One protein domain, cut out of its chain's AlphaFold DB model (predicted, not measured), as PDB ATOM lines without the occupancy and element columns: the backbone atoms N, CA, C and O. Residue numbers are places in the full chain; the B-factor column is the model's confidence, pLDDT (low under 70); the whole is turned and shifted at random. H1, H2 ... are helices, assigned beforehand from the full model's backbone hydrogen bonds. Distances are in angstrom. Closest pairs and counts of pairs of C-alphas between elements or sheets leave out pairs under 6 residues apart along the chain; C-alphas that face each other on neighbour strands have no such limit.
ATOM      1  N   LEU A   4     -29.601  15.117 -30.387       75.44
ATOM      2  CA  LEU A   4     -29.678  14.634 -29.006       75.44
ATOM      3  C   LEU A   4     -28.296  14.495 -28.347       75.44
ATOM      4  O   LEU A   4     -28.107  14.927 -27.214       75.44
ATOM      5  N   TYR A   5     -27.324  13.911 -29.057       81.06
ATOM      6  CA  TYR A   5     -25.964  13.762 -28.537       81.06
ATOM      7  C   TYR A   5     -25.316  15.134 -28.328       81.06
ATOM      8  O   TYR A   5     -24.762  15.404 -27.270       81.06
ATOM      9  N   PHE A   6     -25.469  16.033 -29.301       83.12
ATOM     10  CA  PHE A   6     -24.952  17.395 -29.205       83.12
ATOM     11  C   PHE A   6     -25.528  18.158 -28.004       83.12
ATOM     12  O   PHE A   6     -24.764  18.732 -27.232       83.12
ATOM     13  N   PHE A   7     -26.848  18.117 -27.800       82.75
ATOM     14  CA  PHE A   7     -27.492  18.766 -26.656       82.75
ATOM     15  C   PHE A   7     -27.078  18.157 -25.315       82.75
ATOM     16  O   PHE A   7     -26.876  18.891 -24.350       82.75
ATOM     17  N   ARG A   8     -26.893  16.832 -25.254       83.44
ATOM     18  CA  ARG A   8     -26.395  16.152 -24.053       83.44
ATOM     19  C   ARG A   8     -25.005  16.650 -23.657       83.44
ATOM     20  O   ARG A   8     -24.776  16.924 -22.485       83.44
ATOM     21  N   GLU A   9     -24.109  16.792 -24.628       85.06
ATOM     22  CA  GLU A   9     -22.768  17.328 -24.386       85.06
ATOM     23  C   GLU A   9     -22.806  18.824 -24.026       85.06
ATOM     24  O   GLU A   9     -22.053  19.269 -23.162       85.06
ATOM     25  N   GLN A  10     -23.704  19.613 -24.633       83.50
ATOM     26  CA  GLN A  10     -23.866  21.029 -24.282       83.50
ATOM     27  C   GLN A  10     -24.391  21.244 -22.857       83.50
ATOM     28  O   GLN A  10     -23.980  22.199 -22.193       83.50
ATOM     29  N   ALA A  11     -25.247  20.345 -22.362       85.38
ATOM     30  CA  ALA A  11     -25.803  20.414 -21.012       85.38
ATOM     31  C   ALA A  11     -24.736  20.290 -19.907       85.38
ATOM     32  O   ALA A  11     -25.001  20.632 -18.754       85.38
ATOM     33  N   VAL A  12     -23.515  19.856 -20.232       85.38
ATOM     34  CA  VAL A  12     -22.387  19.812 -19.299       85.38
ATOM     35  C   VAL A  12     -21.651  21.158 -19.318       85.38
ATOM     36  O   VAL A  12     -20.970  21.499 -20.287       85.38
ATOM     37  N   ARG A  13     -21.729  21.923 -18.215       79.06
ATOM     38  CA  ARG A  13     -21.215  23.314 -18.111       79.06
ATOM     39  C   ARG A  13     -19.804  23.528 -18.670       79.06
ATOM     40  O   ARG A  13     -19.546  24.548 -19.299       79.06
ATOM     41  N   LYS A  14     -18.884  22.589 -18.436       81.44
ATOM     42  CA  LYS A  14     -17.462  22.699 -18.816       81.44
ATOM     43  C   LYS A  14     -17.071  21.820 -20.009       81.44
ATOM     44  O   LYS A  14     -15.889  21.539 -20.191       81.44
ATOM     45  N   HIS A  15     -18.032  21.359 -20.808       82.81
ATOM     46  CA  HIS A  15     -17.715  20.495 -21.939       82.81
ATOM     47  C   HIS A  15     -17.018  21.272 -23.075       82.81
ATOM     48  O   HIS A  15     -17.480  22.361 -23.431       82.81
ATOM     49  N   PRO A  16     -15.954  20.728 -23.704       81.50
ATOM     50  CA  PRO A  16     -15.223  21.406 -24.782       81.50
ATOM     51  C   PRO A  16     -16.096  21.826 -25.971       81.50
ATOM     52  O   PRO A  16     -15.788  22.800 -26.655       81.50
ATOM     53  N   ILE A  17     -17.214  21.129 -26.205       79.75
ATOM     54  CA  ILE A  17     -18.148  21.458 -27.291       79.75
ATOM     55  C   ILE A  17     -18.764  22.857 -27.141       79.75
ATOM     56  O   ILE A  17     -19.061  23.491 -28.150       79.75
ATOM     57  N   ASN A  18     -18.898  23.360 -25.906       77.94
ATOM     58  CA  ASN A  18     -19.450  24.687 -25.615       77.94
ATOM     59  C   ASN A  18     -18.494  25.822 -26.008       77.94
ATOM     60  O   ASN A  18     -18.915  26.967 -26.135       77.94
ATOM     61  N   GLN A  19     -17.216  25.507 -26.228       75.56
ATOM     62  CA  GLN A  19     -16.181  26.457 -26.644       75.56
ATOM     63  C   GLN A  19     -15.758  26.249 -28.107       75.56
ATOM     64  O   GLN A  19     -14.904  26.971 -28.624       75.56
ATOM     65  N   LEU A  20     -16.339  25.260 -28.796       73.50
ATOM     66  CA  LEU A  20     -15.892  24.839 -30.118       73.50
ATOM     67  C   LEU A  20     -16.451  25.761 -31.217       73.50
ATOM     68  O   LEU A  20     -17.511  25.514 -31.798       73.50
ATOM     69  N   LEU A  21     -15.713  26.822 -31.539       74.00
ATOM     70  CA  LEU A  21     -15.961  27.658 -32.717       74.00
ATOM     71  C   LEU A  21     -15.090  27.191 -33.882       74.00
ATOM     72  O   LEU A  21     -13.874  27.092 -33.746       74.00
ATOM     73  N   LEU A  22     -15.700  26.930 -35.044       78.00
ATOM     74  CA  LEU A  22     -14.943  26.597 -36.247       78.00
ATOM     75  C   LEU A  22     -14.205  27.856 -36.751       78.00
ATOM     76  O   LEU A  22     -14.869  28.825 -37.134       78.00
ATOM     77  N   PRO A  23     -12.858  27.866 -36.799       83.56
ATOM     78  CA  PRO A  23     -12.097  29.015 -37.280       83.56
ATOM     79  C   PRO A  23     -12.455  29.390 -38.724       83.56
ATOM     80  O   PRO A  23     -12.728  28.525 -39.562       83.56
ATOM     81  N   ALA A  24     -12.367  30.680 -39.060       81.12
ATOM     82  CA  ALA A  24     -12.734  31.195 -40.385       81.12
ATOM     83  C   ALA A  24     -11.934  30.565 -41.549       81.12
ATOM     84  O   ALA A  24     -12.431  30.472 -42.672       81.12
ATOM     85  N   GLY A  25     -10.694  30.122 -41.307       82.56
ATOM     86  CA  GLY A  25      -9.897  29.383 -42.295       82.56
ATOM     87  C   GLY A  25     -10.484  28.007 -42.621       82.56
ATOM     88  O   GLY A  25     -10.643  27.663 -43.790       82.56
ATOM     89  N   LEU A  26     -10.892  27.256 -41.594       83.00
ATOM     90  CA  LEU A  26     -11.510  25.940 -41.760       83.00
ATOM     91  C   LEU A  26     -12.885  26.038 -42.425       83.00
ATOM     92  O   LEU A  26     -13.184  25.232 -43.301       83.00
ATOM     93  N   ARG A  27     -13.683  27.064 -42.099       82.44
ATOM     94  CA  ARG A  27     -14.961  27.328 -42.791       82.44
ATOM     95  C   ARG A  27     -14.796  27.444 -44.307       82.44
ATOM     96  O   ARG A  27     -15.537  26.807 -45.047       82.44
ATOM     97  N   ARG A  28     -13.798  28.209 -44.763       85.44
ATOM     98  CA  ARG A  28     -13.498  28.375 -46.196       85.44
ATOM     99  C   ARG A  28     -13.077  27.062 -46.858       85.44
ATOM    100  O   ARG A  28     -13.518  26.780 -47.966       85.44
ATOM    101  N   LEU A  29     -12.275  26.245 -46.172       86.75
ATOM    102  CA  LEU A  29     -11.859  24.931 -46.673       86.75
ATOM    103  C   LEU A  29     -13.042  23.973 -46.854       86.75
ATOM    104  O   LEU A  29     -13.125  23.310 -47.884       86.75
ATOM    105  N   TYR A  30     -13.959  23.921 -45.884       86.50
ATOM    106  CA  TYR A  30     -15.168  23.102 -45.995       86.50
ATOM    107  C   TYR A  30     -16.115  23.618 -47.086       86.50
ATOM    108  O   TYR A  30     -16.631  22.817 -47.860       86.50
ATOM    109  N   ALA A  31     -16.282  24.938 -47.220       84.06
ATOM    110  CA  ALA A  31     -17.083  25.528 -48.298       84.06
ATOM    111  C   ALA A  31     -16.527  25.193 -49.696       84.06
ATOM    112  O   ALA A  31     -17.290  24.941 -50.624       84.06
ATOM    113  N   ALA A  32     -15.200  25.124 -49.839       88.69
ATOM    114  CA  ALA A  32     -14.538  24.728 -51.083       88.69
ATOM    115  C   ALA A  32     -14.604  23.214 -51.371       88.69
ATOM    116  O   ALA A  32     -14.197  22.780 -52.449       88.69
ATOM    117  N   ARG A  33     -15.080  22.391 -50.423       87.69
ATOM    118  CA  ARG A  33     -15.145  20.925 -50.548       87.69
ATOM    119  C   ARG A  33     -16.501  20.373 -50.074       87.69
ATOM    120  O   ARG A  33     -16.547  19.697 -49.046       87.69
ATOM    121  N   PRO A  34     -17.592  20.575 -50.839       78.25
ATOM    122  CA  PRO A  34     -18.955  20.223 -50.415       78.25
ATOM    123  C   PRO A  34     -19.176  18.731 -50.127       78.25
ATOM    124  O   PRO A  34     -20.074  18.369 -49.378       78.25
ATOM    125  N   SER A  35     -18.351  17.857 -50.708       82.81
ATOM    126  CA  SER A  35     -18.399  16.407 -50.486       82.81
ATOM    127  C   SER A  35     -17.819  15.961 -49.140       82.81
ATOM    128  O   SER A  35     -17.994  14.806 -48.755       82.81
ATOM    129  N   HIS A  36     -17.111  16.837 -48.416       85.12
ATOM    130  CA  HIS A  36     -16.543  16.504 -47.112       85.12
ATOM    131  C   HIS A  36     -17.561  16.727 -45.995       85.12
ATOM    132  O   HIS A  36     -18.219  17.763 -45.914       85.12
ATOM    133  N   ILE A  37     -17.648  15.760 -45.082       84.62
ATOM    134  CA  ILE A  37     -18.560  15.818 -43.941       84.62
ATOM    135  C   ILE A  37     -18.132  16.951 -43.002       84.62
ATOM    136  O   ILE A  37     -17.011  16.963 -42.494       84.62
ATOM    137  N   LEU A  38     -19.051  17.883 -42.739       85.44
ATOM    138  CA  LEU A  38     -18.837  18.969 -41.787       85.44
ATOM    139  C   LEU A  38     -18.636  18.443 -40.349       85.44
ATOM    140  O   LEU A  38     -19.227  17.424 -39.962       85.44
ATOM    141  N   PRO A  39     -17.880  19.170 -39.505       85.38
ATOM    142  CA  PRO A  39     -17.778  18.873 -38.080       85.38
ATOM    143  C   PRO A  39     -19.155  18.798 -37.412       85.38
ATOM    144  O   PRO A  39     -20.103  19.462 -37.837       85.38
ATOM    145  N   LEU A  40     -19.266  18.000 -36.345       83.38
ATOM    146  CA  LEU A  40     -20.530  17.771 -35.631       83.38
ATOM    147  C   LEU A  40     -21.252  19.081 -35.277       83.38
ATOM    148  O   LEU A  40     -22.439  19.197 -35.550       83.38
ATOM    149  N   CYS A  41     -20.542  20.069 -34.726       80.44
ATOM    150  CA  CYS A  41     -21.137  21.339 -34.310       80.44
ATOM    151  C   CYS A  41     -21.755  22.132 -35.471       80.44
ATOM    152  O   CYS A  41     -22.806  22.737 -35.296       80.44
ATOM    153  N   GLU A  42     -21.145  22.112 -36.658       84.38
ATOM    154  CA  GLU A  42     -21.676  22.807 -37.835       84.38
ATOM    155  C   GLU A  42     -22.868  22.047 -38.429       84.38
ATOM    156  O   GLU A  42     -23.865  22.669 -38.783       84.38
ATOM    157  N   ARG A  43     -22.832  20.705 -38.443       85.94
ATOM    158  CA  ARG A  43     -23.999  19.896 -38.845       85.94
ATOM    159  C   ARG A  43     -25.194  20.118 -37.925       85.94
ATOM    160  O   ARG A  43     -26.314  20.222 -38.412       85.94
ATOM    161  N   THR A  44     -24.966  20.212 -36.616       83.38
ATOM    162  CA  THR A  44     -26.057  20.483 -35.677       83.38
ATOM    163  C   THR A  44     -26.606  21.894 -35.850       83.38
ATOM    164  O   THR A  44     -27.818  22.044 -35.837       83.38
ATOM    165  N   LYS A  45     -25.769  22.918 -36.088       81.69
ATOM    166  CA  LYS A  45     -26.256  24.283 -36.380       81.69
ATOM    167  C   LYS A  45     -27.197  24.318 -37.583       81.69
ATOM    168  O   LYS A  45     -28.242  24.943 -37.493       81.69
ATOM    169  N   ILE A  46     -26.843  23.627 -38.670       84.50
ATOM    170  CA  ILE A  46     -27.702  23.520 -39.861       84.50
ATOM    171  C   ILE A  46     -29.023  22.838 -39.496       84.50
ATOM    172  O   ILE A  46     -30.083  23.380 -39.763       84.50
ATOM    173  N   LEU A  47     -28.966  21.702 -38.795       84.31
ATOM    174  CA  LEU A  47     -30.167  20.972 -38.387       84.31
ATOM    175  C   LEU A  47     -31.087  21.807 -37.481       84.31
ATOM    176  O   LEU A  47     -32.304  21.757 -37.637       84.31
ATOM    177  N   LEU A  48     -30.520  22.577 -36.548       83.44
ATOM    178  CA  LEU A  48     -31.281  23.489 -35.693       83.44
ATOM    179  C   LEU A  48     -31.912  24.620 -36.496       83.44
ATOM    180  O   LEU A  48     -33.063  24.955 -36.240       83.44
ATOM    181  N   HIS A  49     -31.188  25.156 -37.475       84.88
ATOM    182  CA  HIS A  49     -31.713  26.169 -38.375       84.88
ATOM    183  C   HIS A  49     -32.882  25.644 -39.206       84.88
ATOM    184  O   HIS A  49     -33.929  26.279 -39.235       84.88
ATOM    185  N   ASP A  50     -32.742  24.461 -39.797       85.12
ATOM    186  CA  ASP A  50     -33.784  23.832 -40.616       85.12
ATOM    187  C   ASP A  50     -35.014  23.400 -39.795       85.12
ATOM    188  O   ASP A  50     -36.087  23.185 -40.350       85.12
ATOM    189  N   SER A  51     -34.861  23.257 -38.473       80.06
ATOM    190  CA  SER A  51     -35.940  22.884 -37.546       80.06
ATOM    191  C   SER A  51     -36.544  24.077 -36.793       80.06
ATOM    192  O   SER A  51     -37.308  23.858 -35.854       80.06
ATOM    193  N   ASP A  52     -36.165  25.316 -37.132       82.38
ATOM    194  CA  ASP A  52     -36.531  26.547 -36.407       82.38
ATOM    195  C   ASP A  52     -36.146  26.551 -34.907       82.38
ATOM    196  O   ASP A  52     -36.697  27.282 -34.084       82.38
TER     197      ASP A  52
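This is residues 4 to 52 of the 177 residues of an uncharacterized protein of Araneus ventricosus (UniProt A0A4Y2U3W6). What does the backbone look like? It is a loose, open arch of short helices: H1 and H2 lie at one end, H3 lies alone at the other, and H4, the longest, begins between these ends. Residues 45 to 52, of which 45 to 50 belong to H4, stick out. What is it made of, and how large? The printed part has 49 residues with four named helices, in the order H1, H2, H3, H4, and no named strand: the class is all helix. It is only just loose, close to compact, with a radius of gyration of the C-alphas of 12.1 A and spans of 33 by 23 by 15 A.

What is near the longest helix? H4, residues 40 to 50, and H1, residues 4 to 10, only just touch, with 3 pairs of C-alphas within 8 A; the closest, Phe 6 and Thr 44, are 7.3 A apart. They run opposite ways at a steep tilt of 65 degrees. H2, residues 16 to 19, is close but not clearly touching H4, the closest C-alphas, of Ile 17 and Cys 41, being 7.6 A apart. How do the others stand? H1 and H2 only just touch, with 3 pairs within 8 A, and only at the corner by their link; the closest C-alphas, of Gln 10 and Asn 18, are 5.9 A apart. H3, residues 24 to 31, is apart from H1, H2 and H4. What of the backbones? In H1, H3 and H4 every O i to N i+4 pair is within hydrogen-bond range; H2 is too short for such a pair.

Where is H4? It runs 15.4 A from C-alpha 40 at (-20.530, 17.771, -35.631) to C-alpha 50 at (-33.784, 23.832, -40.616). How long are the others? H3 measures 10.7 A, H1, from C-alpha 4 at (-29.678, 14.634, -29.006), 9.8 A, and H2 5.5 A.

How far does it reach? The two C-alphas farthest apart, of Arg 13 and Ala 32, are 33.7 A apart. Are there cuts or long links? The printed part has no cut; the links H1 to H2 and H2 to H3 are tight, and H3 to H4 is short. Is confidence low anywhere? No printed residue is under 70, and the mean pLDDT of the printed part is 82.6.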